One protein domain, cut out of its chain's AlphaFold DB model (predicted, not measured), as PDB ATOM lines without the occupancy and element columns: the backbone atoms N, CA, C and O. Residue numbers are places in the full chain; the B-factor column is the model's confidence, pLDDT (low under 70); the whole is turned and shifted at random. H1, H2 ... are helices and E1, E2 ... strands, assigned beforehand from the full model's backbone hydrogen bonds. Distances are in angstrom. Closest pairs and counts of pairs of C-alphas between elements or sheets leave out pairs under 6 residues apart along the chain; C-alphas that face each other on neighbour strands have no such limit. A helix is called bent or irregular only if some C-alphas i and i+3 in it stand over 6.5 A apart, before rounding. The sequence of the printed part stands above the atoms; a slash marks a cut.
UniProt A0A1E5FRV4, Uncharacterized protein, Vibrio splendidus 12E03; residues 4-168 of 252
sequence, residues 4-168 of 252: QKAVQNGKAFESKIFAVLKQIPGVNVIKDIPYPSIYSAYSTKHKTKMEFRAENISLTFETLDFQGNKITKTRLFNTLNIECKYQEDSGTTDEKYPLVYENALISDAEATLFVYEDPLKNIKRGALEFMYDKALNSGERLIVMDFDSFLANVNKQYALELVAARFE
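Overview. This is residues 4 to 168 of the 252 residues of an uncharacterized protein of Vibrio splendidus 12E03 (UniProt A0A1E5FRV4). The core is one twisted sheet of five strands bent back on itself, E1 and E2 facing E4 and E5 across the hinge strand E3. H1 and H5 pack on one face, H3 covers part of the opposite face, H4 runs beside H3 over E2 and E5, and the short H2 and H6 lie far from the middle. The printed part has 165 residues with six named helices and five named strands, in the order H1 E1 H2 E2 E3 H3 E4 H4 E5 H5 H6; the sheet runs E1, E2, E3, E4, E5 and is mixed. The class is mixed, helices and strands; the whole is compact and rounded, radius of gyration of the C-alphas 15.2 A, spans 39 by 39 by 32 A.

Arrangement. In the folded sheet, one sheet bent into two leaves, E1, residues 28 to 31, and E2, residues 52 to 64, face E4, residues 111 to 117, and E5, residues 142 to 146, with E3, residues 70 to 86, as the hinge. E2 bends by 98 degrees at residue 56, and E3 by 115 degrees at residue 78. Antiparallel E1 and E2 have N 30 and O 53 at 2.8 A; the antiparallel hairpin E2 and E3 has N 54 and O 80 at 2.8 A. Parallel E3 and E4 have N 83 and O 113 at 2.9 A, and parallel E4 and E5 N 145 and O 114 at 3.0 A, within hydrogen-bond range. H1, residues 4 to 22, is on the sheet at a height of 6.7 A; its closest C-alphas to E3 are Gly 10 and Tyr 86, 5.1 A. H5, residues 147 to 158, on the same face, is close to H1 but not clearly touching, C-alphas of Val 20 and Leu 151 at 7.5 A. H3, residues 97 to 106, is on the opposite face, along E4 at 15 degrees on the local plane; the closest C-alphas are Ala 104 and Thr 112, 5.2 A. H4, residues 125 to 136, stands up from the sheet and touches H3, closest C-alphas Tyr 97 and Met 131, 6.6 A, at a shallow tilt of 13 degrees, the same way. E3, H3, E4 and E4, H4, E5 are strand-helix-strand units, parallel neighbour strands joined through a helix, with right-handed crossovers. H6, residues 164 to 168, only just touches H1, by residues 16 to 19 of H1 alone, with 3 pairs of C-alphas within 8 A, the closest Lys 16 and Phe 167, 5.6 A. H2, residues 38 to 42, is close to H3 but not clearly touching, C-alphas of Ile 38 and Leu 99 at 7.6 A. Every O i to N i+4 pair is within hydrogen-bond range in H1, H3, H4, H5 and H6; H2 has 0 of 1, and 2 of 2 O i to N i+3 pairs.

Along the chain. H1 begins at C-alpha 4 (-32.512, -117.267, 27.778) and is 27.1 A long; E3 is 26.9 A, E2 25.7 A and E4 20.0 A. H4 is 16.5 A and H5 16.4 A long. H6 ends at C-alpha 168 (-31.750, -106.027, 12.337).

Size, cuts and confidence. The C-alphas farthest apart are those of Gln 4 and Gln 67, 46.6 A. The printed part has no cut, and no link is long. Mean pLDDT of the printed part is 74.4; 53 residues are under 70, among them 32 to 51 and 86 to 100.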
ATOM      1  N   GLN A   4     -33.541-118.286  28.006       56.97
ATOM      2  CA  GLN A   4     -32.512-117.267  27.778       56.97
ATOM      3  C   GLN A   4     -32.592-116.647  26.377       56.97
ATOM      4  O   GLN A   4     -32.444-115.434  26.263       56.97
ATOM      5  N   LYS A   5     -32.878-117.445  25.341       60.28
ATOM      6  CA  LYS A   5     -32.945-116.966  23.953       60.28
ATOM      7  C   LYS A   5     -34.141-116.032  23.725       60.28
ATOM      8  O   LYS A   5     -33.964-114.926  23.230       60.28
ATOM      9  N   ALA A   6     -35.310-116.393  24.254       58.78
ATOM     10  CA  ALA A   6     -36.502-115.540  24.198       58.78
ATOM     11  C   ALA A   6     -36.293-114.176  24.887       58.78
ATOM     12  O   ALA A   6     -36.741-113.145  24.393       58.78
ATOM     13  N   VAL A   7     -35.576-114.148  26.018       62.34
ATOM     14  CA  VAL A   7     -35.226-112.894  26.709       62.34
ATOM     15  C   VAL A   7     -34.240-112.059  25.892       62.34
ATOM     16  O   VAL A   7     -34.371-110.839  25.850       62.34
ATOM     17  N   GLN A   8     -33.253-112.689  25.252       61.94
ATOM     18  CA  GLN A   8     -32.303-111.985  24.387       61.94
ATOM     19  C   GLN A   8     -33.009-111.329  23.203       61.94
ATOM     20  O   GLN A   8     -32.764-110.157  22.928       61.94
ATOM     21  N   ASN A   9     -33.922-112.046  22.559       66.94
ATOM     22  CA  ASN A   9     -34.590-111.534  21.373       66.94
ATOM     23  C   ASN A   9     -35.650-110.474  21.708       66.94
ATOM     24  O   ASN A   9     -35.751-109.477  21.002       66.94
ATOM     25  N   GLY A  10     -36.324-110.585  22.861       70.88
ATOM     26  CA  GLY A  10     -37.134-109.489  23.409       70.88
ATOM     27  C   GLY A  10     -36.333-108.199  23.602       70.88
ATOM     28  O   GLY A  10     -36.729-107.147  23.112       70.88
ATOM     29  N   LYS A  11     -35.145-108.285  24.215       69.19
ATOM     30  CA  LYS A  11     -34.252-107.124  24.387       69.19
ATOM     31  C   LYS A  11     -33.725-106.559  23.069       69.19
ATOM     32  O   LYS A  11     -33.523-105.350  22.945       69.19
ATOM     33  N   ALA A  12     -33.449-107.431  22.104       69.44
ATOM     34  CA  ALA A  12     -33.026-107.024  20.773       69.44
ATOM     35  C   ALA A  12     -34.134-106.219  20.077       69.44
ATOM     36  O   ALA A  12     -33.874-105.134  19.558       69.44
ATOM     37  N   PHE A  13     -35.376-106.693  20.167       76.81
ATOM     38  CA  PHE A  13     -36.542-106.004  19.628       76.81
ATOM     39  C   PHE A  13     -36.822-104.664  20.327       76.81
ATOM     40  O   PHE A  13     -36.987-103.640  19.667       76.81
ATOM     41  N   GLU A  14     -36.764-104.626  21.660       76.62
ATOM     42  CA  GLU A  14     -36.820-103.384  22.447       76.62
ATOM     43  C   GLU A  14     -35.776-102.357  21.967       76.62
ATOM     44  O   GLU A  14     -36.064-101.171  21.789       76.62
ATOM     45  N   SER A  15     -34.547-102.817  21.718       74.00
ATOM     46  CA  SER A  15     -33.458-101.968  21.224       74.00
ATOM     47  C   SER A  15     -33.724-101.458  19.805       74.00
ATOM     48  O   SER A  15     -33.425-100.298  19.514       74.00
ATOM     49  N   LYS A  16     -34.337-102.289  18.950       79.38
ATOM     50  CA  LYS A  16     -34.789-101.944  17.593       79.38
ATOM     51  C   LYS A  16     -35.763-100.763  17.631       79.38
ATOM     52  O   LYS A  16     -35.528 -99.746  16.980       79.38
ATOM     53  N   ILE A  17     -36.807-100.864  18.455       86.00
ATOM     54  CA  ILE A  17     -37.828 -99.818  18.623       86.00
ATOM     55  C   ILE A  17     -37.213 -98.534  19.174       86.00
ATOM     56  O   ILE A  17     -37.446 -97.451  18.640       86.00
ATOM     57  N   PHE A  18     -36.368 -98.640  20.201       82.38
ATOM     58  CA  PHE A  18     -35.692 -97.474  20.760       82.38
ATOM     59  C   PHE A  18     -34.820 -96.747  19.729       82.38
ATOM     60  O   PHE A  18     -34.820 -95.517  19.686       82.38
ATOM     61  N   ALA A  19     -34.083 -97.495  18.901       78.44
ATOM     62  CA  ALA A  19     -33.251 -96.924  17.851       78.44
ATOM     63  C   ALA A  19     -34.089 -96.162  16.819       78.44
ATOM     64  O   ALA A  19     -33.696 -95.065  16.439       78.44
ATOM     65  N   VAL A  20     -35.253 -96.691  16.420       85.62
ATOM     66  CA  VAL A  20     -36.196 -95.987  15.534       85.62
ATOM     67  C   VAL A  20     -36.663 -94.681  16.174       85.62
ATOM     68  O   VAL A  20     -36.514 -93.620  15.575       85.62
ATOM     69  N   LEU A  21     -37.161 -94.736  17.413       87.00
ATOM     70  CA  LEU A  21     -37.702 -93.564  18.108       87.00
ATOM     71  C   LEU A  21     -36.660 -92.453  18.298       87.00
ATOM     72  O   LEU A  21     -36.985 -91.277  18.184       87.00
ATOM     73  N   LYS A  22     -35.395 -92.811  18.553       84.31
ATOM     74  CA  LYS A  22     -34.298 -91.843  18.710       84.31
ATOM     75  C   LYS A  22     -33.924 -91.095  17.430       84.31
ATOM     76  O   LYS A  22     -33.284 -90.055  17.535       84.31
ATOM     77  N   GLN A  23     -34.298 -91.609  16.261       81.56
ATOM     78  CA  GLN A  23     -34.066 -90.935  14.980       81.56
ATOM     79  C   GLN A  23     -35.154 -89.908  14.651       81.56
ATOM     80  O   GLN A  23     -35.005 -89.170  13.682       81.56
ATOM     81  N   ILE A  24     -36.243 -89.854  15.425       85.88
ATOM     82  CA  ILE A  24     -37.369 -88.964  15.153       85.88
ATOM     83  C   ILE A  24     -37.069 -87.559  15.708       85.88
ATOM     84  O   ILE A  24     -36.944 -87.399  16.926       85.88
ATOM     85  N   PRO A  25     -36.976 -86.518  14.858       83.69
ATOM     86  CA  PRO A  25     -36.721 -85.159  15.325       83.69
ATOM     87  C   PRO A  25     -37.847 -84.652  16.233       83.69
ATOM     88  O   PRO A  25     -39.024 -84.784  15.909       83.69
ATOM     89  N   GLY A  26     -37.487 -84.045  17.366       85.88
ATOM     90  CA  GLY A  26     -38.450 -83.460  18.308       85.88
ATOM     91  C   GLY A  26     -39.147 -84.456  19.240       85.88
ATOM     92  O   GLY A  26     -39.792 -84.021  20.195       85.88
ATOM     93  N   VAL A  27     -38.970 -85.766  19.036       90.12
ATOM     94  CA  VAL A  27     -39.492 -86.793  19.945       90.12
ATOM     95  C   VAL A  27     -38.508 -87.034  21.084       90.12
ATOM     96  O   VAL A  27     -37.349 -87.402  20.873       90.12
ATOM     97  N   ASN A  28     -38.983 -86.871  22.317       86.62
ATOM     98  CA  ASN A  28     -38.227 -87.281  23.494       86.62
ATOM     99  C   ASN A  28     -38.563 -88.735  23.835       86.62
ATOM    100  O   ASN A  28     -39.726 -89.127  23.840       86.62
ATOM    101  N   VAL A  29     -37.541 -89.542  24.120       86.62
ATOM    102  CA  VAL A  29     -37.700 -90.973  24.415       86.62
ATOM    103  C   VAL A  29     -37.156 -91.250  25.802       86.62
ATOM    104  O   VAL A  29     -35.941 -91.196  26.025       86.62
ATOM    105  N   ILE A  30     -38.062 -91.576  26.714       81.62
ATOM    106  CA  ILE A  30     -37.787 -91.880  28.113       81.62
ATOM    107  C   ILE A  30     -37.781 -93.400  28.283       81.62
ATOM    108  O   ILE A  30     -38.717 -94.087  27.879       81.62
ATOM    109  N   LYS A  31     -36.709 -93.922  28.882       72.69
ATOM    110  CA  LYS A  31     -36.545 -95.334  29.262       72.69
ATOM    111  C   LYS A  31     -36.792 -95.515  30.759       72.69
ATOM    112  O   LYS A  31     -36.644 -94.567  31.523       72.69
ATOM    113  N   ASP A  32     -37.082 -96.755  31.162       62.25
ATOM    114  CA  ASP A  32     -37.152 -97.174  32.570       62.25
ATOM    115  C   ASP A  32     -38.151 -96.348  33.408       62.25
ATOM    116  O   ASP A  32     -37.853 -95.948  34.535       62.25
ATOM    117  N   ILE A  33     -39.349 -96.102  32.864       60.75
ATOM    118  CA  ILE A  33     -40.416 -95.391  33.581       60.75
ATOM    119  C   ILE A  33     -40.715 -96.155  34.885       60.75
ATOM    120  O   ILE A  33     -40.913 -97.374  34.835       60.75
ATOM    121  N   PRO A  34     -40.765 -95.487  36.053       49.16
ATOM    122  CA  PRO A  34     -40.896 -96.129  37.362       49.16
ATOM    123  C   PRO A  34     -42.296 -96.693  37.641       49.16
ATOM    124  O   PRO A  34     -42.643 -96.930  38.796       49.16
ATOM    125  N   TYR A  35     -43.103 -96.938  36.610       48.88
ATOM    126  CA  TYR A  35     -44.296 -97.738  36.795       48.88
ATOM    127  C   TYR A  35     -43.872 -99.185  37.045       48.88
ATOM    128  O   TYR A  35     -43.111 -99.757  36.251       48.88
ATOM    129  N   PRO A  36     -44.336 -99.802  38.143       42.78
ATOM    130  CA  PRO A  36     -44.186-101.228  38.297       42.78
ATOM    131  C   PRO A  36     -44.817-101.873  37.069       42.78
ATOM    132  O   PRO A  36     -45.986-101.671  36.759       42.78
ATOM    133  N   SER A  37     -44.010-102.652  36.357       43.28
ATOM    134  CA  SER A  37     -44.516-103.748  35.545       43.28
ATOM    135  C   SER A  37     -45.698-104.390  36.277       43.28
ATOM    136  O   SER A  37     -45.494-104.812  37.420       43.28
ATOM    137  N   ILE A  38     -46.890-104.513  35.675       40.16
ATOM    138  CA  ILE A  38     -48.000-105.227  36.341       40.16
ATOM    139  C   ILE A  38     -47.542-106.646  36.748       40.16
ATOM    140  O   ILE A  38     -47.948-107.186  37.771       40.16
ATOM    141  N   TYR A  39     -46.575-107.231  36.033       41.62
ATOM    142  CA  TYR A  39     -45.995-108.525  36.388       41.62
ATOM    143  C   TYR A  39     -45.242-108.529  37.720       41.62
ATOM    144  O   TYR A  39     -45.206-109.563  38.380       41.62
ATOM    145  N   SER A  40     -44.686-107.397  38.162       37.56
ATOM    146  CA  SER A  40     -44.063-107.295  39.487       37.56
ATOM    147  C   SER A  40     -45.068-107.382  40.641       37.56
ATOM    148  O   SER A  40     -44.673-107.784  41.733       37.56
ATOM    149  N   ALA A  41     -46.354-107.098  40.393       35.66
ATOM    150  CA  ALA A  41     -47.424-107.271  41.376       35.66
ATOM    151  C   ALA A  41     -47.897-108.735  41.502       35.66
ATOM    152  O   ALA A  41     -48.360-109.127  42.570       35.66
ATOM    153  N   TYR A  42     -47.735-109.561  40.457       36.38
ATOM    154  CA  TYR A  42     -48.275-110.932  40.418       36.38
ATOM    155  C   TYR A  42     -47.218-112.045  40.316       36.38
ATOM    156  O   TYR A  42     -47.528-113.214  40.539       36.38
ATOM    157  N   SER A  43     -45.956-111.731  39.998       38.44
ATOM    158  CA  SER A  43     -44.877-112.721  39.937       38.44
ATOM    159  C   SER A  43     -43.484-112.096  40.027       38.44
ATOM    160  O   SER A  43     -43.021-111.394  39.131       38.44
ATOM    161  N   THR A  44     -42.709-112.489  41.041       40.66
ATOM    162  CA  THR A  44     -41.274-112.152  41.141       40.66
ATOM    163  C   THR A  44     -40.429-112.734  39.994       40.66
ATOM    164  O   THR A  44     -39.257-112.378  39.845       40.66
ATOM    165  N   LYS A  45     -41.001-113.623  39.163       38.62
ATOM    166  CA  LYS A  45     -40.309-114.331  38.073       38.62
ATOM    167  C   LYS A  45     -40.398-113.634  36.712       38.62
ATOM    168  O   LYS A  45     -39.594-113.976  35.841       38.62
ATOM    169  N   HIS A  46     -41.310-112.680  36.514       38.62
ATOM    170  CA  HIS A  46     -41.498-111.988  35.234       38.62
ATOM    171  C   HIS A  46     -41.232-110.491  35.404       38.62
ATOM    172  O   HIS A  46     -42.087-109.723  35.823       38.62
ATOM    173  N   LYS A  47     -40.000-110.070  35.100       38.59
ATOM    174  CA  LYS A  47     -39.609-108.654  35.078       38.59
ATOM    175  C   LYS A  47     -39.845-108.083  33.680       38.59
ATOM    176  O   LYS A  47     -38.890-107.908  32.934       38.59
ATOM    177  N   THR A  48     -41.090-107.831  33.306       43.31
ATOM    178  CA  THR A  48     -41.424-107.158  32.035       43.31
ATOM    179  C   THR A  48     -41.810-105.721  32.341       43.31
ATOM    180  O   THR A  48     -42.974-105.426  32.588       43.31
ATOM    181  N   LYS A  49     -40.805-104.845  32.457       46.19
ATOM    182  CA  LYS A  49     -40.995-103.401  32.669       46.19
ATOM    183  C   LYS A  49     -41.720-102.790  31.467       46.19
ATOM    184  O   LYS A  49     -41.555-103.298  30.368       46.19
ATOM    185  N   MET A  50     -42.492-101.720  31.669       50.81
ATOM    186  CA  MET A  50     -42.825-100.836  30.547       50.81
ATOM    187  C   MET A  50     -41.520-100.263  30.002       50.81
ATOM    188  O   MET A  50     -40.647 -99.847  30.773       50.81
ATOM    189  N   GLU A  51     -41.363-100.316  28.688       63.94
ATOM    190  CA  GLU A  51     -40.043-100.186  28.081       63.94
ATOM    191  C   GLU A  51     -39.744 -98.724  27.742       63.94
ATOM    192  O   GLU A  51     -38.664 -98.235  28.101       63.94
ATOM    193  N   PHE A  52     -40.709 -97.993  27.163       76.69
ATOM    194  CA  PHE A  52     -40.494 -96.614  26.709       76.69
ATOM    195  C   PHE A  52     -41.718 -95.705  26.883       76.69
ATOM    196  O   PHE A  52     -42.862 -96.144  26.783       76.69
ATOM    197  N   ARG A  53     -41.465 -94.406  27.063       86.44
ATOM    198  CA  ARG A  53     -42.427 -93.329  26.789       86.44
ATOM    199  C   ARG A  53     -41.841 -92.447  25.704       86.44
ATOM    200  O   ARG A  53     -40.694 -92.017  25.817       86.44
ATOM    201  N   ALA A  54     -42.621 -92.212  24.662       90.12
ATOM    202  CA  ALA A  54     -42.323 -91.246  23.623       90.12
ATOM    203  C   ALA A  54     -43.182 -90.001  23.851       90.12
ATOM    204  O   ALA A  54     -44.391 -90.103  24.056       90.12
ATOM    205  N   GLU A  55     -42.557 -88.836  23.831       92.50
ATOM    206  CA  GLU A  55     -43.238 -87.550  23.957       92.50
ATOM    207  C   GLU A  55     -43.178 -86.804  22.628       92.50
ATOM    208  O   GLU A  55     -42.175 -86.888  21.918       92.50
ATOM    209  N   ASN A  56     -44.238 -86.055  22.318       92.88
ATOM    210  CA  ASN A  56     -44.396 -85.284  21.079       92.88
ATOM    211  C   ASN A  56     -44.327 -86.137  19.804       92.88
ATOM    212  O   ASN A  56     -43.741 -85.730  18.800       92.88
ATOM    213  N   ILE A  57     -44.928 -87.327  19.842       94.44
ATOM    214  CA  ILE A  57     -44.943 -88.258  18.715       94.44
ATOM    215  C   ILE A  57     -46.309 -88.245  18.025       94.44
ATOM    216  O   ILE A  57     -47.337 -88.502  18.634       94.44
ATOM    217  N   SER A  58     -46.334 -87.957  16.732       94.69
ATOM    218  CA  SER A  58     -47.440 -88.227  15.818       94.69
ATOM    219  C   SER A  58     -47.380 -89.642  15.252       94.69
ATOM    220  O   SER A  58     -46.321 -90.084  14.800       94.69
ATOM    221  N   LEU A  59     -48.527 -90.325  15.234       94.88
ATOM    222  CA  LEU A  59     -48.712 -91.618  14.573       94.88
ATOM    223  C   LEU A  59     -50.047 -91.664  13.830       94.88
ATOM    224  O   LEU A  59     -51.027 -91.041  14.244       94.88
ATOM    225  N   THR A  60     -50.087 -92.455  12.760       93.31
ATOM    226  CA  THR A  60     -51.320 -92.826  12.054       93.31
ATOM    227  C   THR A  60     -51.740 -94.244  12.412       93.31
ATOM    228  O   THR A  60     -50.935 -95.161  12.307       93.31
ATOM    229  N   PHE A  61     -52.991 -94.465  12.787       91.25
ATOM    230  CA  PHE A  61     -53.481 -95.791  13.165       91.25
ATOM    231  C   PHE A  61     -54.966 -95.946  12.834       91.25
ATOM    232  O   PHE A  61     -55.658 -94.970  12.531       91.25
ATOM    233  N   GLU A  62     -55.443 -97.188  12.858       87.19
ATOM    234  CA  GLU A  62     -56.860 -97.500  12.692       87.19
ATOM    235  C   GLU A  62     -57.603 -97.375  14.023       87.19
ATOM    236  O   GLU A  62     -57.131 -97.821  15.068       87.19
ATOM    237  N   THR A  63     -58.784 -96.767  13.982       87.50
ATOM    238  CA  THR A  63     -59.682 -96.632  15.131       87.50
ATOM    239  C   THR A  63     -61.139 -96.576  14.665       87.50
ATOM    240  O   THR A  63     -61.409 -96.753  13.476       87.50
ATOM    241  N   LEU A  64     -62.076 -96.364  15.587       82.50
ATOM    242  CA  LEU A  64     -63.494 -96.203  15.288       82.50
ATOM    243  C   LEU A  64     -63.905 -94.728  15.354       82.50
ATOM    244  O   LEU A  64     -63.463 -93.990  16.234       82.50
ATOM    245  N   ASP A  65     -64.760 -94.304  14.427       83.62
ATOM    246  CA  ASP A  65     -65.462 -93.025  14.529       83.62
ATOM    247  C   ASP A  65     -66.632 -93.103  15.536       83.62
ATOM    248  O   ASP A  65     -66.921 -94.145  16.126       83.62
ATOM    249  N   PHE A  66     -67.342 -91.989  15.730       81.00
ATOM    250  CA  PHE A  66     -68.483 -91.908  16.650       81.00
ATOM    251  C   PHE A  66     -69.690 -92.777  16.242       81.00
ATOM    252  O   PHE A  66     -70.607 -92.954  17.041       81.00
ATOM    253  N   GLN A  67     -69.709 -93.292  15.011       84.88
ATOM    254  CA  GLN A  67     -70.737 -94.194  14.486       84.88
ATOM    255  C   GLN A  67     -70.289 -95.664  14.533       84.88
ATOM    256  O   GLN A  67     -71.069 -96.548  14.187       84.88
ATOM    257  N   GLY A  68     -69.054 -95.936  14.970       81.12
ATOM    258  CA  GLY A  68     -68.472 -97.275  15.002       81.12
ATOM    259  C   GLY A  68     -67.873 -97.732  13.670       81.12
ATOM    260  O   GLY A  68     -67.580 -98.918  13.519       81.12
ATOM    261  N   ASN A  69     -67.669 -96.836  12.699       84.69
ATOM    262  CA  ASN A  69     -66.987 -97.180  11.452       84.69
ATOM    263  C   ASN A  69     -65.471 -97.147  11.646       84.69
ATOM    264  O   ASN A  69     -64.936 -96.245  12.292       84.69
ATOM    265  N   LYS A  70     -64.758 -98.093  11.024       86.94
ATOM    266  CA  LYS A  70     -63.292 -98.075  10.994       86.94
ATOM    267  C   LYS A  70     -62.788 -96.896  10.168       86.94
ATOM    268  O   LYS A  70     -63.161 -96.747   9.005       86.94
ATOM    269  N   ILE A  71     -61.898 -96.108  10.755       89.44
ATOM    270  CA  ILE A  71     -61.243 -94.967  10.120       89.44
ATOM    271  C   ILE A  71     -59.740 -94.992  10.387       89.44
ATOM    272  O   ILE A  71     -59.271 -95.523  11.393       89.44
ATOM    273  N   THR A  72     -58.976 -94.362   9.501       91.19
ATOM    274  CA  THR A  72     -57.557 -94.079   9.720       91.19
ATOM    275  C   THR A  72     -57.412 -92.671  10.286       91.19
ATOM    276  O   THR A  72     -57.860 -91.704   9.668       91.19
ATOM    277  N   LYS A  73     -56.760 -92.539  11.442       91.00
ATOM    278  CA  LYS A  73     -56.567 -91.260  12.131       91.00
ATOM    279  C   LYS A  73     -55.087 -91.002  12.359       91.00
ATOM    280  O   LYS A  73     -54.356 -91.904  12.754       91.00
ATOM    281  N   THR A  74     -54.657 -89.762  12.141       94.25
ATOM    282  CA  THR A  74     -53.337 -89.283  12.565       94.25
ATOM    283  C   THR A  74     -53.512 -88.417  13.798       94.25
ATOM    284  O   THR A  74     -54.336 -87.502  13.794       94.25
ATOM    285  N   ARG A  75     -52.754 -88.706  14.852       93.94
ATOM    286  CA  ARG A  75     -52.826 -87.981  16.120       93.94
ATOM    287  C   ARG A  75     -51.426 -87.713  16.649       93.94
ATOM    288  O   ARG A  75     -50.590 -88.612  16.634       93.94
ATOM    289  N   LEU A  76     -51.219 -86.491  17.134       94.25
ATOM    290  CA  LEU A  76     -50.080 -86.116  17.965       94.25
ATOM    291  C   LEU A  76     -50.353 -86.541  19.410       94.25
ATOM    292  O   LEU A  76     -51.405 -86.216  19.962       94.25
ATOM    293  N   PHE A  77     -49.398 -87.241  20.006       93.88
ATOM    294  CA  PHE A  77     -49.394 -87.626  21.406       93.88
ATOM    295  C   PHE A  77     -48.351 -86.798  22.147       93.88
ATOM    296  O   PHE A  77     -47.158 -86.886  21.841       93.88
ATOM    297  N   ASN A  78     -48.777 -86.032  23.155       92.75
ATOM    298  CA  ASN A  78     -47.818 -85.367  24.041       92.75
ATOM    299  C   ASN A  78     -47.073 -86.404  24.881       92.75
ATOM    300  O   ASN A  78     -45.878 -86.269  25.117       92.75
ATOM    301  N   THR A  79     -47.773 -87.472  25.272       90.00
ATOM    302  CA  THR A  79     -47.208 -88.628  25.973       90.00
ATOM    303  C   THR A  79     -47.818 -89.917  25.432       90.00
ATOM    304  O   THR A  79     -49.033 -90.105  25.508       90.00
ATOM    305  N   LEU A  80     -46.978 -90.812  24.923       91.12
ATOM    306  CA  LEU A  80     -47.347 -92.137  24.438       91.12
ATOM    307  C   LEU A  80     -46.488 -93.185  25.144       91.12
ATOM    308  O   LEU A  80     -45.262 -93.169  25.023       91.12
ATOM    309  N   ASN A  81     -47.116 -94.116  25.858       87.88
ATOM    310  CA  ASN A  81     -46.397 -95.283  26.364       87.88
ATOM    311  C   ASN A  81     -46.222 -96.299  25.235       87.88
ATOM    312  O   ASN A  81     -47.115 -96.468  24.409       87.88
ATOM    313  N   ILE A  82     -45.077 -96.975  25.197       86.94
ATOM    314  CA  ILE A  82     -44.768 -97.978  24.181       86.94
ATOM    315  C   ILE A  82     -44.380 -99.276  24.878       86.94
ATOM    316  O   ILE A  82     -43.441 -99.323  25.677       86.94
ATOM    317  N   GLU A  83     -45.111-100.333  24.541       82.06
ATOM    318  CA  GLU A  83     -44.811-101.702  24.926       82.06
ATOM    319  C   GLU A  83     -44.383-102.503  23.703       82.06
ATOM    320  O   GLU A  83     -45.108-102.570  22.710       82.06
ATOM    321  N   CYS A  84     -43.226-103.155  23.782       78.94
ATOM    322  CA  CYS A  84     -42.740-104.031  22.733       78.94
ATOM    323  C   CYS A  84     -42.963-105.489  23.143       78.94
ATOM    324  O   CYS A  84     -42.801-105.878  24.306       78.94
ATOM    325  N   LYS A  85     -43.361-106.330  22.190       76.06
ATOM    326  CA  LYS A  85     -43.387-107.782  22.381       76.06
ATOM    327  C   LYS A  85     -42.788-108.498  21.186       76.06
ATOM    328  O   LYS A  85     -43.210-108.320  20.053       76.06
ATOM    329  N   TYR A  86     -41.837-109.367  21.487       69.19
ATOM    330  CA  TYR A  86     -41.224-110.261  20.522       69.19
ATOM    331  C   TYR A  86     -41.702-111.690  20.780       69.19
ATOM    332  O   TYR A  86     -41.650-112.158  21.926       69.19
ATOM    333  N   GLN A  87     -42.181-112.375  19.738       64.38
ATOM    334  CA  GLN A  87     -42.680-113.741  19.849       64.38
ATOM    335  C   GLN A  87     -41.806-114.746  19.097       64.38
ATOM    336  O   GLN A  87     -41.556-114.609  17.906       64.38
ATOM    337  N   GLU A  88     -41.429-115.824  19.793       54.62
ATOM    338  CA  GLU A  88     -40.772-116.980  19.165       54.62
ATOM    339  C   GLU A  88     -41.520-118.307  19.315       54.62
ATOM    340  O   GLU A  88     -41.343-119.184  18.478       54.62
ATOM    341  N   ASP A  89     -42.353-118.474  20.348       47.84
ATOM    342  CA  ASP A  89     -43.070-119.726  20.640       47.84
ATOM    343  C   ASP A  89     -44.571-119.446  20.846       47.84
ATOM    344  O   ASP A  89     -44.957-118.440  21.446       47.84
ATOM    345  N   SER A  90     -45.426-120.356  20.376       42.72
ATOM    346  CA  SER A  90     -46.900-120.252  20.299       42.72
ATOM    347  C   SER A  90     -47.654-120.285  21.644       42.72
ATOM    348  O   SER A  90     -48.886-120.345  21.664       42.72
ATOM    349  N   GLY A  91     -46.943-120.261  22.777       44.59
ATOM    350  CA  GLY A  91     -47.505-120.589  24.093       44.59
ATOM    351  C   GLY A  91     -47.620-119.457  25.118       44.59
ATOM    352  O   GLY A  91     -48.118-119.722  26.201       44.59
ATOM    353  N   THR A  92     -47.146-118.231  24.850       50.47
ATOM    354  CA  THR A  92     -46.994-117.208  25.924       50.47
ATOM    355  C   THR A  92     -47.706-115.875  25.689       50.47
ATOM    356  O   THR A  92     -47.592-114.969  26.517       50.47
ATOM    357  N   THR A  93     -48.414-115.730  24.571       51.03
ATOM    358  CA  THR A  93     -49.008-114.454  24.142       51.03
ATOM    359  C   THR A  93     -50.450-114.308  24.618       51.03
ATOM    360  O   THR A  93     -50.809-113.236  25.097       51.03
ATOM    361  N   ASP A  94     -51.222-115.404  24.621       52.03
ATOM    362  CA  ASP A  94     -52.609-115.436  25.117       52.03
ATOM    363  C   ASP A  94     -52.726-114.888  26.554       52.03
ATOM    364  O   ASP A  94     -53.665-114.164  26.870       52.03
ATOM    365  N   GLU A  95     -51.735-115.153  27.412       55.81
ATOM    366  CA  GLU A  95     -51.729-114.717  28.818       55.81
ATOM    367  C   GLU A  95     -51.436-113.218  29.010       55.81
ATOM    368  O   GLU A  95     -51.653-112.680  30.094       55.81
ATOM    369  N   LYS A  96     -50.908-112.524  27.992       59.44
ATOM    370  CA  LYS A  96     -50.398-111.148  28.140       59.44
ATOM    371  C   LYS A  96     -51.319-110.083  27.560       59.44
ATOM    372  O   LYS A  96     -51.208-108.925  27.946       59.44
ATOM    373  N   TYR A  97     -52.228-110.454  26.667       68.50
ATOM    374  CA  TYR A  97     -53.107-109.508  25.980       68.50
ATOM    375  C   TYR A  97     -54.111-108.784  26.888       68.50
ATOM    376  O   TYR A  97     -54.222-107.562  26.765       68.50
ATOM    377  N   PRO A  98     -54.775-109.455  27.854       65.56
ATOM    378  CA  PRO A  98     -55.598-108.751  28.838       65.56
ATOM    379  C   PRO A  98     -54.809-107.688  29.615       65.56
ATOM    380  O   PRO A  98     -55.313-106.597  29.853       65.56
ATOM    381  N   LEU A  99     -53.539-107.969  29.922       66.00
ATOM    382  CA  LEU A  99     -52.679-107.078  30.705       66.00
ATOM    383  C   LEU A  99     -52.280-105.817  29.932       66.00
ATOM    384  O   LEU A  99     -52.275-104.730  30.500       66.00
ATOM    385  N   VAL A 100     -51.972-105.945  28.636       69.31
ATOM    386  CA  VAL A 100     -51.673-104.793  27.764       69.31
ATOM    387  C   VAL A 100     -52.881-103.858  27.683       69.31
ATOM    388  O   VAL A 100     -52.738-102.638  27.772       69.31
ATOM    389  N   TYR A 101     -54.079-104.428  27.541       72.31
ATOM    390  CA  TYR A 101     -55.318-103.655  27.524       72.31
ATOM    391  C   TYR A 101     -55.572-102.946  28.860       72.31
ATOM    392  O   TYR A 101     -55.824-101.743  28.868       72.31
ATOM    393  N   GLU A 102     -55.457-103.651  29.988       69.31
ATOM    394  CA  GLU A 102     -55.611-103.048  31.317       69.31
ATOM    395  C   GLU A 102     -54.618-101.900  31.537       69.31
ATOM    396  O   GLU A 102     -55.033-100.816  31.950       69.31
ATOM    397  N   ASN A 103     -53.341-102.088  31.174       67.00
ATOM    398  CA  ASN A 103     -52.316-101.039  31.208       67.00
ATOM    399  C   ASN A 103     -52.744 -99.795  30.430       67.00
ATOM    400  O   ASN A 103     -52.661 -98.680  30.944       67.00
ATOM    401  N   ALA A 104     -53.233 -99.974  29.202       73.62
ATOM    402  CA  ALA A 104     -53.688 -98.867  28.373       73.62
ATOM    403  C   ALA A 104     -54.834 -98.074  29.031       73.62
ATOM    404  O   ALA A 104     -54.898 -96.847  28.911       73.62
ATOM    405  N   LEU A 105     -55.719 -98.752  29.767       73.62
ATOM    406  CA  LEU A 105     -56.837 -98.109  30.454       73.62
ATOM    407  C   LEU A 105     -56.429 -97.350  31.720       73.62
ATOM    408  O   LEU A 105     -56.995 -96.292  31.979       73.62
ATOM    409  N   ILE A 106     -55.452 -97.847  32.481       71.38
ATOM    410  CA  ILE A 106     -55.040 -97.244  33.765       71.38
ATOM    411  C   ILE A 106     -53.815 -96.322  33.660       71.38
ATOM    412  O   ILE A 106     -53.439 -95.681  34.639       71.38
ATOM    413  N   SER A 107     -53.181 -96.269  32.488       68.38
ATOM    414  CA  SER A 107     -52.010 -95.436  32.206       68.38
ATOM    415  C   SER A 107     -52.290 -93.935  32.376       68.38
ATOM    416  O   SER A 107     -53.329 -93.431  31.943       68.38
ATOM    417  N   ASP A 108     -51.319 -93.210  32.937       70.44
ATOM    418  CA  ASP A 108     -51.276 -91.741  32.988       70.44
ATOM    419  C   ASP A 108     -51.009 -91.099  31.615       70.44
ATOM    420  O   ASP A 108     -51.300 -89.921  31.418       70.44
ATOM    421  N   ALA A 109     -50.459 -91.859  30.662       80.12
ATOM    422  CA  ALA A 109     -50.234 -91.400  29.298       80.12
ATOM    423  C   ALA A 109     -51.548 -91.303  28.519       80.12
ATOM    424  O   ALA A 109     -52.550 -91.932  28.859       80.12
ATOM    425  N   GLU A 110     -51.532 -90.557  27.418       88.69
ATOM    426  CA  GLU A 110     -52.710 -90.365  26.571       88.69
ATOM    427  C   GLU A 110     -53.189 -91.664  25.915       88.69
ATOM    428  O   GLU A 110     -54.395 -91.887  25.793       88.69
ATOM    429  N   ALA A 111     -52.239 -92.503  25.504       89.75
ATOM    430  CA  ALA A 111     -52.461 -93.812  24.915       89.75
ATOM    431  C   ALA A 111     -51.262 -94.734  25.185       89.75
ATOM    432  O   ALA A 111     -50.192 -94.296  25.626       89.75
ATOM    433  N   THR A 112     -51.449 -96.018  24.895       87.31
ATOM    434  CA  THR A 112     -50.391 -97.030  24.866       87.31
ATOM    435  C   THR A 112     -50.323 -97.655  23.479       87.31
ATOM    436  O   THR A 112     -51.319 -98.170  22.973       87.31
ATOM    437  N   LEU A 113     -49.140 -97.620  22.875       90.94
ATOM    438  CA  LEU A 113     -48.815 -98.329  21.648       90.94
ATOM    439  C   LEU A 113     -48.194 -99.683  21.990       90.94
ATOM    440  O   LEU A 113     -47.131 -99.764  22.602       90.94
ATOM    441  N   PHE A 114     -48.841-100.741  21.532       87.19
ATOM    442  CA  PHE A 114     -48.323-102.093  21.522       87.19
ATOM    443  C   PHE A 114     -47.712-102.389  20.153       87.19
ATOM    444  O   PHE A 114     -48.434-102.488  19.157       87.19
ATOM    445  N   VAL A 115     -46.388-102.542  20.109       87.62
ATOM    446  CA  VAL A 115     -45.671-102.952  18.896       87.62
ATOM    447  C   VAL A 115     -45.224-104.397  19.035       87.62
ATOM    448  O   VAL A 115     -44.622-104.767  20.048       87.62
ATOM    449  N   TYR A 116     -45.485-105.213  18.017       84.31
ATOM    450  CA  TYR A 116     -45.065-106.612  18.016       84.31
ATOM    451  C   TYR A 116     -44.265-107.011  16.779       84.31
ATOM    452  O   TYR A 116     -44.424-106.451  15.698       84.31
ATOM    453  N   GLU A 117     -43.423-108.024  16.945       81.12
ATOM    454  CA  GLU A 117     -42.720-108.699  15.857       81.12
ATOM    455  C   GLU A 117     -42.880-110.214  16.027       81.12
ATOM    456  O   GLU A 117     -42.657-110.765  17.111       81.12
ATOM    457  N   ASP A 118     -43.322-110.872  14.953       76.19
ATOM    458  CA  ASP A 118     -43.593-112.311  14.908       76.19
ATOM    459  C   ASP A 118     -42.995-112.926  13.636       76.19
ATOM    460  O   ASP A 118     -43.708-113.249  12.679       76.19
ATOM    461  N   PRO A 119     -41.662-113.072  13.597       70.31
ATOM    462  CA  PRO A 119     -40.954-113.500  12.395       70.31
ATOM    463  C   PRO A 119     -41.293-114.948  12.011       70.31
ATOM    464  O   PRO A 119     -41.151-115.339  10.855       70.31
ATOM    465  N   LEU A 120     -41.766-115.746  12.972       70.81
ATOM    466  CA  LEU A 120     -42.129-117.146  12.775       70.81
ATOM    467  C   LEU A 120     -43.634-117.357  12.550       70.81
ATOM    468  O   LEU A 120     -44.049-118.499  12.366       70.81
ATOM    469  N   LYS A 121     -44.443-116.285  12.535       71.69
ATOM    470  CA  LYS A 121     -45.914-116.344  12.412       71.69
ATOM    471  C   LYS A 121     -46.558-117.273  13.448       71.69
ATOM    472  O   LYS A 121     -47.503-118.005  13.152       71.69
ATOM    473  N   ASN A 122     -46.010-117.264  14.659       68.25
ATOM    474  CA  ASN A 122     -46.417-118.123  15.761       68.25
ATOM    475  C   ASN A 122     -47.483-117.475  16.658       68.25
ATOM    476  O   ASN A 122     -48.035-118.166  17.525       68.25
ATOM    477  N   ILE A 123     -47.789-116.180  16.490       71.31
ATOM    478  CA  ILE A 123     -48.930-115.533  17.145       71.31
ATOM    479  C   ILE A 123     -50.198-116.277  16.725       71.31
ATOM    480  O   ILE A 123     -50.518-116.409  15.541       71.31
ATOM    481  N   LYS A 124     -50.972-116.736  17.711       71.00
ATOM    482  CA  LYS A 124     -52.291-117.301  17.439       71.00
ATOM    483  C   LYS A 124     -53.184-116.211  16.864       71.00
ATOM    484  O   LYS A 124     -53.437-115.199  17.515       71.00
ATOM    485  N   ARG A 125     -53.729-116.468  15.676       72.19
ATOM    486  CA  ARG A 125     -54.631-115.552  14.970       72.19
ATOM    487  C   ARG A 125     -55.746-114.997  15.866       72.19
ATOM    488  O   ARG A 125     -55.926-113.789  15.901       72.19
ATOM    489  N   GLY A 126     -56.423-115.851  16.638       68.12
ATOM    490  CA  GLY A 126     -57.516-115.417  17.520       68.12
ATOM    491  C   GLY A 126     -57.078-114.455  18.633       68.12
ATOM    492  O   GLY A 126     -57.851-113.601  19.051       68.12
ATOM    493  N   ALA A 127     -55.828-114.544  19.081       71.25
ATOM    494  CA  ALA A 127     -55.293-113.663  20.111       71.25
ATOM    495  C   ALA A 127     -54.935-112.278  19.542       71.25
ATOM    496  O   ALA A 127     -55.182-111.249  20.171       71.25
ATOM    497  N   LEU A 128     -54.434-112.250  18.305       74.06
ATOM    498  CA  LEU A 128     -54.210-111.013  17.565       74.06
ATOM    499  C   LEU A 128     -55.531-110.322  17.197       74.06
ATOM    500  O   LEU A 128     -55.668-109.117  17.384       74.06
ATOM    501  N   GLU A 129     -56.521-111.087  16.728       74.25
ATOM    502  CA  GLU A 129     -57.872-110.589  16.440       74.25
ATOM    503  C   GLU A 129     -58.524-109.986  17.691       74.25
ATOM    504  O   GLU A 129     -59.076-108.889  17.616       74.25
ATOM    505  N   PHE A 130     -58.383-110.637  18.852       75.69
ATOM    506  CA  PHE A 130     -58.840-110.089  20.130       75.69
ATOM    507  C   PHE A 130     -58.182-108.742  20.456       75.69
ATOM    508  O   PHE A 130     -58.866-107.807  20.862       75.69
ATOM    509  N   MET A 131     -56.868-108.603  20.263       74.56
ATOM    510  CA  MET A 131     -56.182-107.335  20.527       74.56
ATOM    511  C   MET A 131     -56.599-106.217  19.590       74.56
ATOM    512  O   MET A 131     -56.786-105.094  20.048       74.56
ATOM    513  N   TYR A 132     -56.746-106.508  18.299       81.81
ATOM    514  CA  TYR A 132     -57.241-105.521  17.348       81.81
ATOM    515  C   TYR A 132     -58.668-105.092  17.694       81.81
ATOM    516  O   TYR A 132     -58.958-103.898  17.672       81.81
ATOM    517  N   ASP A 133     -59.531-106.028  18.097       77.19
ATOM    518  CA  ASP A 133     -60.869-105.706  18.599       77.19
ATOM    519  C   ASP A 133     -60.811-104.798  19.839       77.19
ATOM    520  O   ASP A 133     -61.468-103.756  19.883       77.19
ATOM    521  N   LYS A 134     -59.964-105.117  20.826       80.88
ATOM    522  CA  LYS A 134     -59.785-104.265  22.011       80.88
ATOM    523  C   LYS A 134     -59.204-102.897  21.686       80.88
ATOM    524  O   LYS A 134     -59.658-101.917  22.265       80.88
ATOM    525  N   ALA A 135     -58.250-102.812  20.766       83.94
ATOM    526  CA  ALA A 135     -57.664-101.550  20.331       83.94
ATOM    527  C   ALA A 135     -58.717-100.645  19.676       83.94
ATOM    528  O   ALA A 135     -58.881 -99.496  20.094       83.94
ATOM    529  N   LEU A 136     -59.500-101.188  18.737       79.38
ATOM    530  CA  LEU A 136     -60.594-100.475  18.069       79.38
ATOM    531  C   LEU A 136     -61.621 -99.931  19.068       79.38
ATOM    532  O   LEU A 136     -62.029 -98.777  18.968       79.38
ATOM    533  N   ASN A 137     -61.986-100.734  20.068       78.19
ATOM    534  CA  ASN A 137     -62.992-100.376  21.068       78.19
ATOM    535  C   ASN A 137     -62.429 -99.628  22.294       78.19
ATOM    536  O   ASN A 137     -63.168 -99.349  23.235       78.19
ATOM    537  N   SER A 138     -61.137 -99.285  22.312       80.25
ATOM    538  CA  SER A 138     -60.491 -98.637  23.466       80.25
ATOM    539  C   SER A 138     -60.686 -97.118  23.540       80.25
ATOM    540  O   SER A 138     -60.172 -96.485  24.460       80.25
ATOM    541  N   GLY A 139     -61.356 -96.504  22.560       80.38
ATOM    542  CA  GLY A 139     -61.438 -95.043  22.460       80.38
ATOM    543  C   GLY A 139     -60.066 -94.393  22.243       80.38
ATOM    544  O   GLY A 139     -59.755 -93.385  22.870       80.38
ATOM    545  N   GLU A 140     -59.227 -95.000  21.394       85.38
ATOM    546  CA  GLU A 140     -57.854 -94.556  21.078       85.38
ATOM    547  C   GLU A 140     -56.846 -94.689  22.237       85.38
ATOM    548  O   GLU A 140     -55.736 -94.163  22.151       85.38
ATOM    549  N   ARG A 141     -57.205 -95.389  23.324       86.88
ATOM    550  CA  ARG A 141     -56.318 -95.621  24.479       86.88
ATOM    551  C   ARG A 141     -55.294 -96.724  24.231       86.88
ATOM    552  O   ARG A 141     -54.195 -96.656  24.778       86.88
ATOM    553  N   LEU A 142     -55.638 -97.720  23.418       87.56
ATOM    554  CA  LEU A 142     -54.771 -98.822  23.008       87.56
ATOM    555  C   LEU A 142     -54.601 -98.797  21.489       87.56
ATOM    556  O   LEU A 142     -55.578 -98.812  20.744       87.56
ATOM    557  N   ILE A 143     -53.351 -98.818  21.041       91.38
ATOM    558  CA  ILE A 143     -52.969 -98.884  19.630       91.38
ATOM    559  C   ILE A 143     -52.143-100.152  19.443       91.38
ATOM    560  O   ILE A 143     -51.270-100.436  20.255       91.38
ATOM    561  N   VAL A 144     -52.410-100.918  18.387       88.19
ATOM    562  CA  VAL A 144     -51.721-102.182  18.096       88.19
ATOM    563  C   VAL A 144     -51.156-102.114  16.685       88.19
ATOM    564  O   VAL A 144     -51.894-101.817  15.749       88.19
ATOM    565  N   MET A 145     -49.857-102.372  16.533       90.06
ATOM    566  CA  MET A 145     -49.180-102.407  15.233       90.06
ATOM    567  C   MET A 145     -48.117-103.504  15.210       90.06
ATOM    568  O   MET A 145     -47.434-103.737  16.210       90.06
ATOM    569  N   ASP A 146     -47.929-104.150  14.063       89.06
ATOM    570  CA  ASP A 146     -46.691-104.887  13.818       89.06
ATOM    571  C   ASP A 146     -45.516-103.916  13.582       89.06
ATOM    572  O   ASP A 146     -45.703-102.722  13.316       89.06
ATOM    573  N   PHE A 147     -44.291-104.426  13.705       89.00
ATOM    574  CA  PHE A 147     -43.072-103.635  13.569       89.00
ATOM    575  C   PHE A 147     -42.938-102.935  12.209       89.00
ATOM    576  O   PHE A 147     -42.555-101.764  12.172       89.00
ATOM    577  N   ASP A 148     -43.249-103.618  11.108       89.38
ATOM    578  CA  ASP A 148     -43.077-103.060   9.765       89.38
ATOM    579  C   ASP A 148     -44.079-101.929   9.520       89.38
ATOM    580  O   ASP A 148     -43.712-100.863   9.017       89.38
ATOM    581  N   SER A 149     -45.322-102.114   9.968       90.38
ATOM    582  CA  SER A 149     -46.362-101.084   9.966       90.38
ATOM    583  C   SER A 149     -45.964 -99.872  10.811       90.38
ATOM    584  O   SER A 149     -46.129 -98.735  10.363       90.38
ATOM    585  N   PHE A 150     -45.401-100.088  12.005       93.12
ATOM    586  CA  PHE A 150     -44.876 -99.011  12.850       93.12
ATOM    587  C   PHE A 150     -43.742 -98.243  12.156       93.12
ATOM    588  O   PHE A 150     -43.766 -97.011  12.107       93.12
ATOM    589  N   LEU A 151     -42.772 -98.948  11.569       91.25
ATOM    590  CA  LEU A 151     -41.640 -98.333  10.881       91.25
ATOM    591  C   LEU A 151     -42.083 -97.526   9.654       91.25
ATOM    592  O   LEU A 151     -41.649 -96.388   9.469       91.25
ATOM    593  N   ALA A 152     -42.979 -98.086   8.837       90.94
ATOM    594  CA  ALA A 152     -43.565 -97.392   7.695       90.94
ATOM    595  C   ALA A 152     -44.320 -96.129   8.132       90.94
ATOM    596  O   ALA A 152     -44.245 -95.098   7.458       90.94
ATOM    597  N   ASN A 153     -45.001 -96.189   9.280       91.94
ATOM    598  CA  ASN A 153     -45.665 -95.037   9.875       91.94
ATOM    599  C   ASN A 153     -44.680 -93.916  10.185       91.94
ATOM    600  O   ASN A 153     -44.857 -92.795   9.717       91.94
ATOM    601  N   VAL A 154     -43.621 -94.240  10.927       91.50
ATOM    602  CA  VAL A 154     -42.584 -93.285  11.325       91.50
ATOM    603  C   VAL A 154     -41.919 -92.671  10.093       91.50
ATOM    604  O   VAL A 154     -41.841 -91.451   9.982       91.50
ATOM    605  N   ASN A 155     -41.508 -93.490   9.124       87.19
ATOM    606  CA  ASN A 155     -40.904 -92.996   7.886       87.19
ATOM    607  C   ASN A 155     -41.812 -92.011   7.154       87.19
ATOM    608  O   ASN A 155     -41.372 -90.933   6.763       87.19
ATOM    609  N   LYS A 156     -43.094 -92.360   7.013       89.06
ATOM    610  CA  LYS A 156     -44.071 -91.509   6.338       89.06
ATOM    611  C   LYS A 156     -44.331 -90.211   7.102       89.06
ATOM    612  O   LYS A 156     -44.373 -89.154   6.484       89.06
ATOM    613  N   GLN A 157     -44.524 -90.287   8.420       88.88
ATOM    614  CA  GLN A 157     -44.917 -89.135   9.236       88.88
ATOM    615  C   GLN A 157     -43.792 -88.122   9.426       88.88
ATOM    616  O   GLN A 157     -44.055 -86.925   9.503       88.88
ATOM    617  N   TYR A 158     -42.547 -88.588   9.465       87.75
ATOM    618  CA  TYR A 158     -41.388 -87.739   9.736       87.75
ATOM    619  C   TYR A 158     -40.463 -87.572   8.531       87.75
ATOM    620  O   TYR A 158     -39.377 -87.021   8.683       87.75
ATOM    621  N   ALA A 159     -40.885 -88.040   7.350       86.12
ATOM    622  CA  ALA A 159     -40.089 -88.035   6.123       86.12
ATOM    623  C   ALA A 159     -38.677 -88.622   6.334       86.12
ATOM    624  O   ALA A 159     -37.674 -88.054   5.903       86.12
ATOM    625  N   LEU A 160     -38.607 -89.756   7.038       77.88
ATOM    626  CA  LEU A 160     -37.365 -90.479   7.313       77.88
ATOM    627  C   LEU A 160     -37.205 -91.667   6.356       77.88
ATOM    628  O   LEU A 160     -38.185 -92.246   5.889       77.88
ATOM    629  N   GLU A 161     -35.958 -92.076   6.117       82.62
ATOM    630  CA  GLU A 161     -35.608 -93.265   5.324       82.62
ATOM    631  C   GLU A 161     -34.985 -94.354   6.212       82.62
ATOM    632  O   GLU A 161     -33.856 -94.818   6.016       82.62
ATOM    633  N   LEU A 162     -35.716 -94.746   7.254       75.25
ATOM    634  CA  LEU A 162     -35.297 -95.812   8.154       75.25
ATOM    635  C   LEU A 162     -35.578 -97.173   7.499       75.25
ATOM    636  O   LEU A 162     -36.696 -97.457   7.077       75.25
ATOM    637  N   VAL A 163     -34.570 -98.043   7.424       72.62
ATOM    638  CA  VAL A 163     -34.677 -99.355   6.757       72.62
ATOM    639  C   VAL A 163     -34.635-100.468   7.799       72.62
ATOM    640  O   VAL A 163     -33.657-100.554   8.539       72.62
ATOM    641  N   ALA A 164     -35.646-101.345   7.826       64.06
ATOM    642  CA  ALA A 164     -35.789-102.428   8.812       64.06
ATOM    643  C   ALA A 164     -34.502-103.261   8.986       64.06
ATOM    644  O   ALA A 164     -34.020-103.422  10.109       64.06
ATOM    645  N   ALA A 165     -33.882-103.672   7.874       62.09
ATOM    646  CA  ALA A 165     -32.638-104.451   7.851       62.09
ATOM    647  C   ALA A 165     -31.447-103.752   8.543       62.09
ATOM    648  O   ALA A 165     -30.572-104.408   9.105       62.09
ATOM    649  N   ARG A 166     -31.410-102.409   8.564       57.66
ATOM    650  CA  ARG A 166     -30.365-101.653   9.283       57.66
ATOM    651  C   ARG A 166     -30.538-101.736  10.801       57.66
ATOM    652  O   ARG A 166     -29.561-101.596  11.532       57.66
ATOM    653  N   PHE A 167     -31.753-101.998  11.284       55.47
ATOM    654  CA  PHE A 167     -32.026-102.222  12.705       55.47
ATOM    655  C   PHE A 167     -31.921-103.695  13.096       55.47
ATOM    656  O   PHE A 167     -31.582-103.988  14.240       55.47
ATOM    657  N   GLU A 168     -32.124-104.618  12.153       45.62
ATOM    658  CA  GLU A 168     -31.750-106.027  12.337       45.62
ATOM    659  C   GLU A 168     -30.235-106.177  12.541       45.62
ATOM    660  O   GLU A 168     -29.806-106.938  13.404       45.62
TER     661      GLU A 168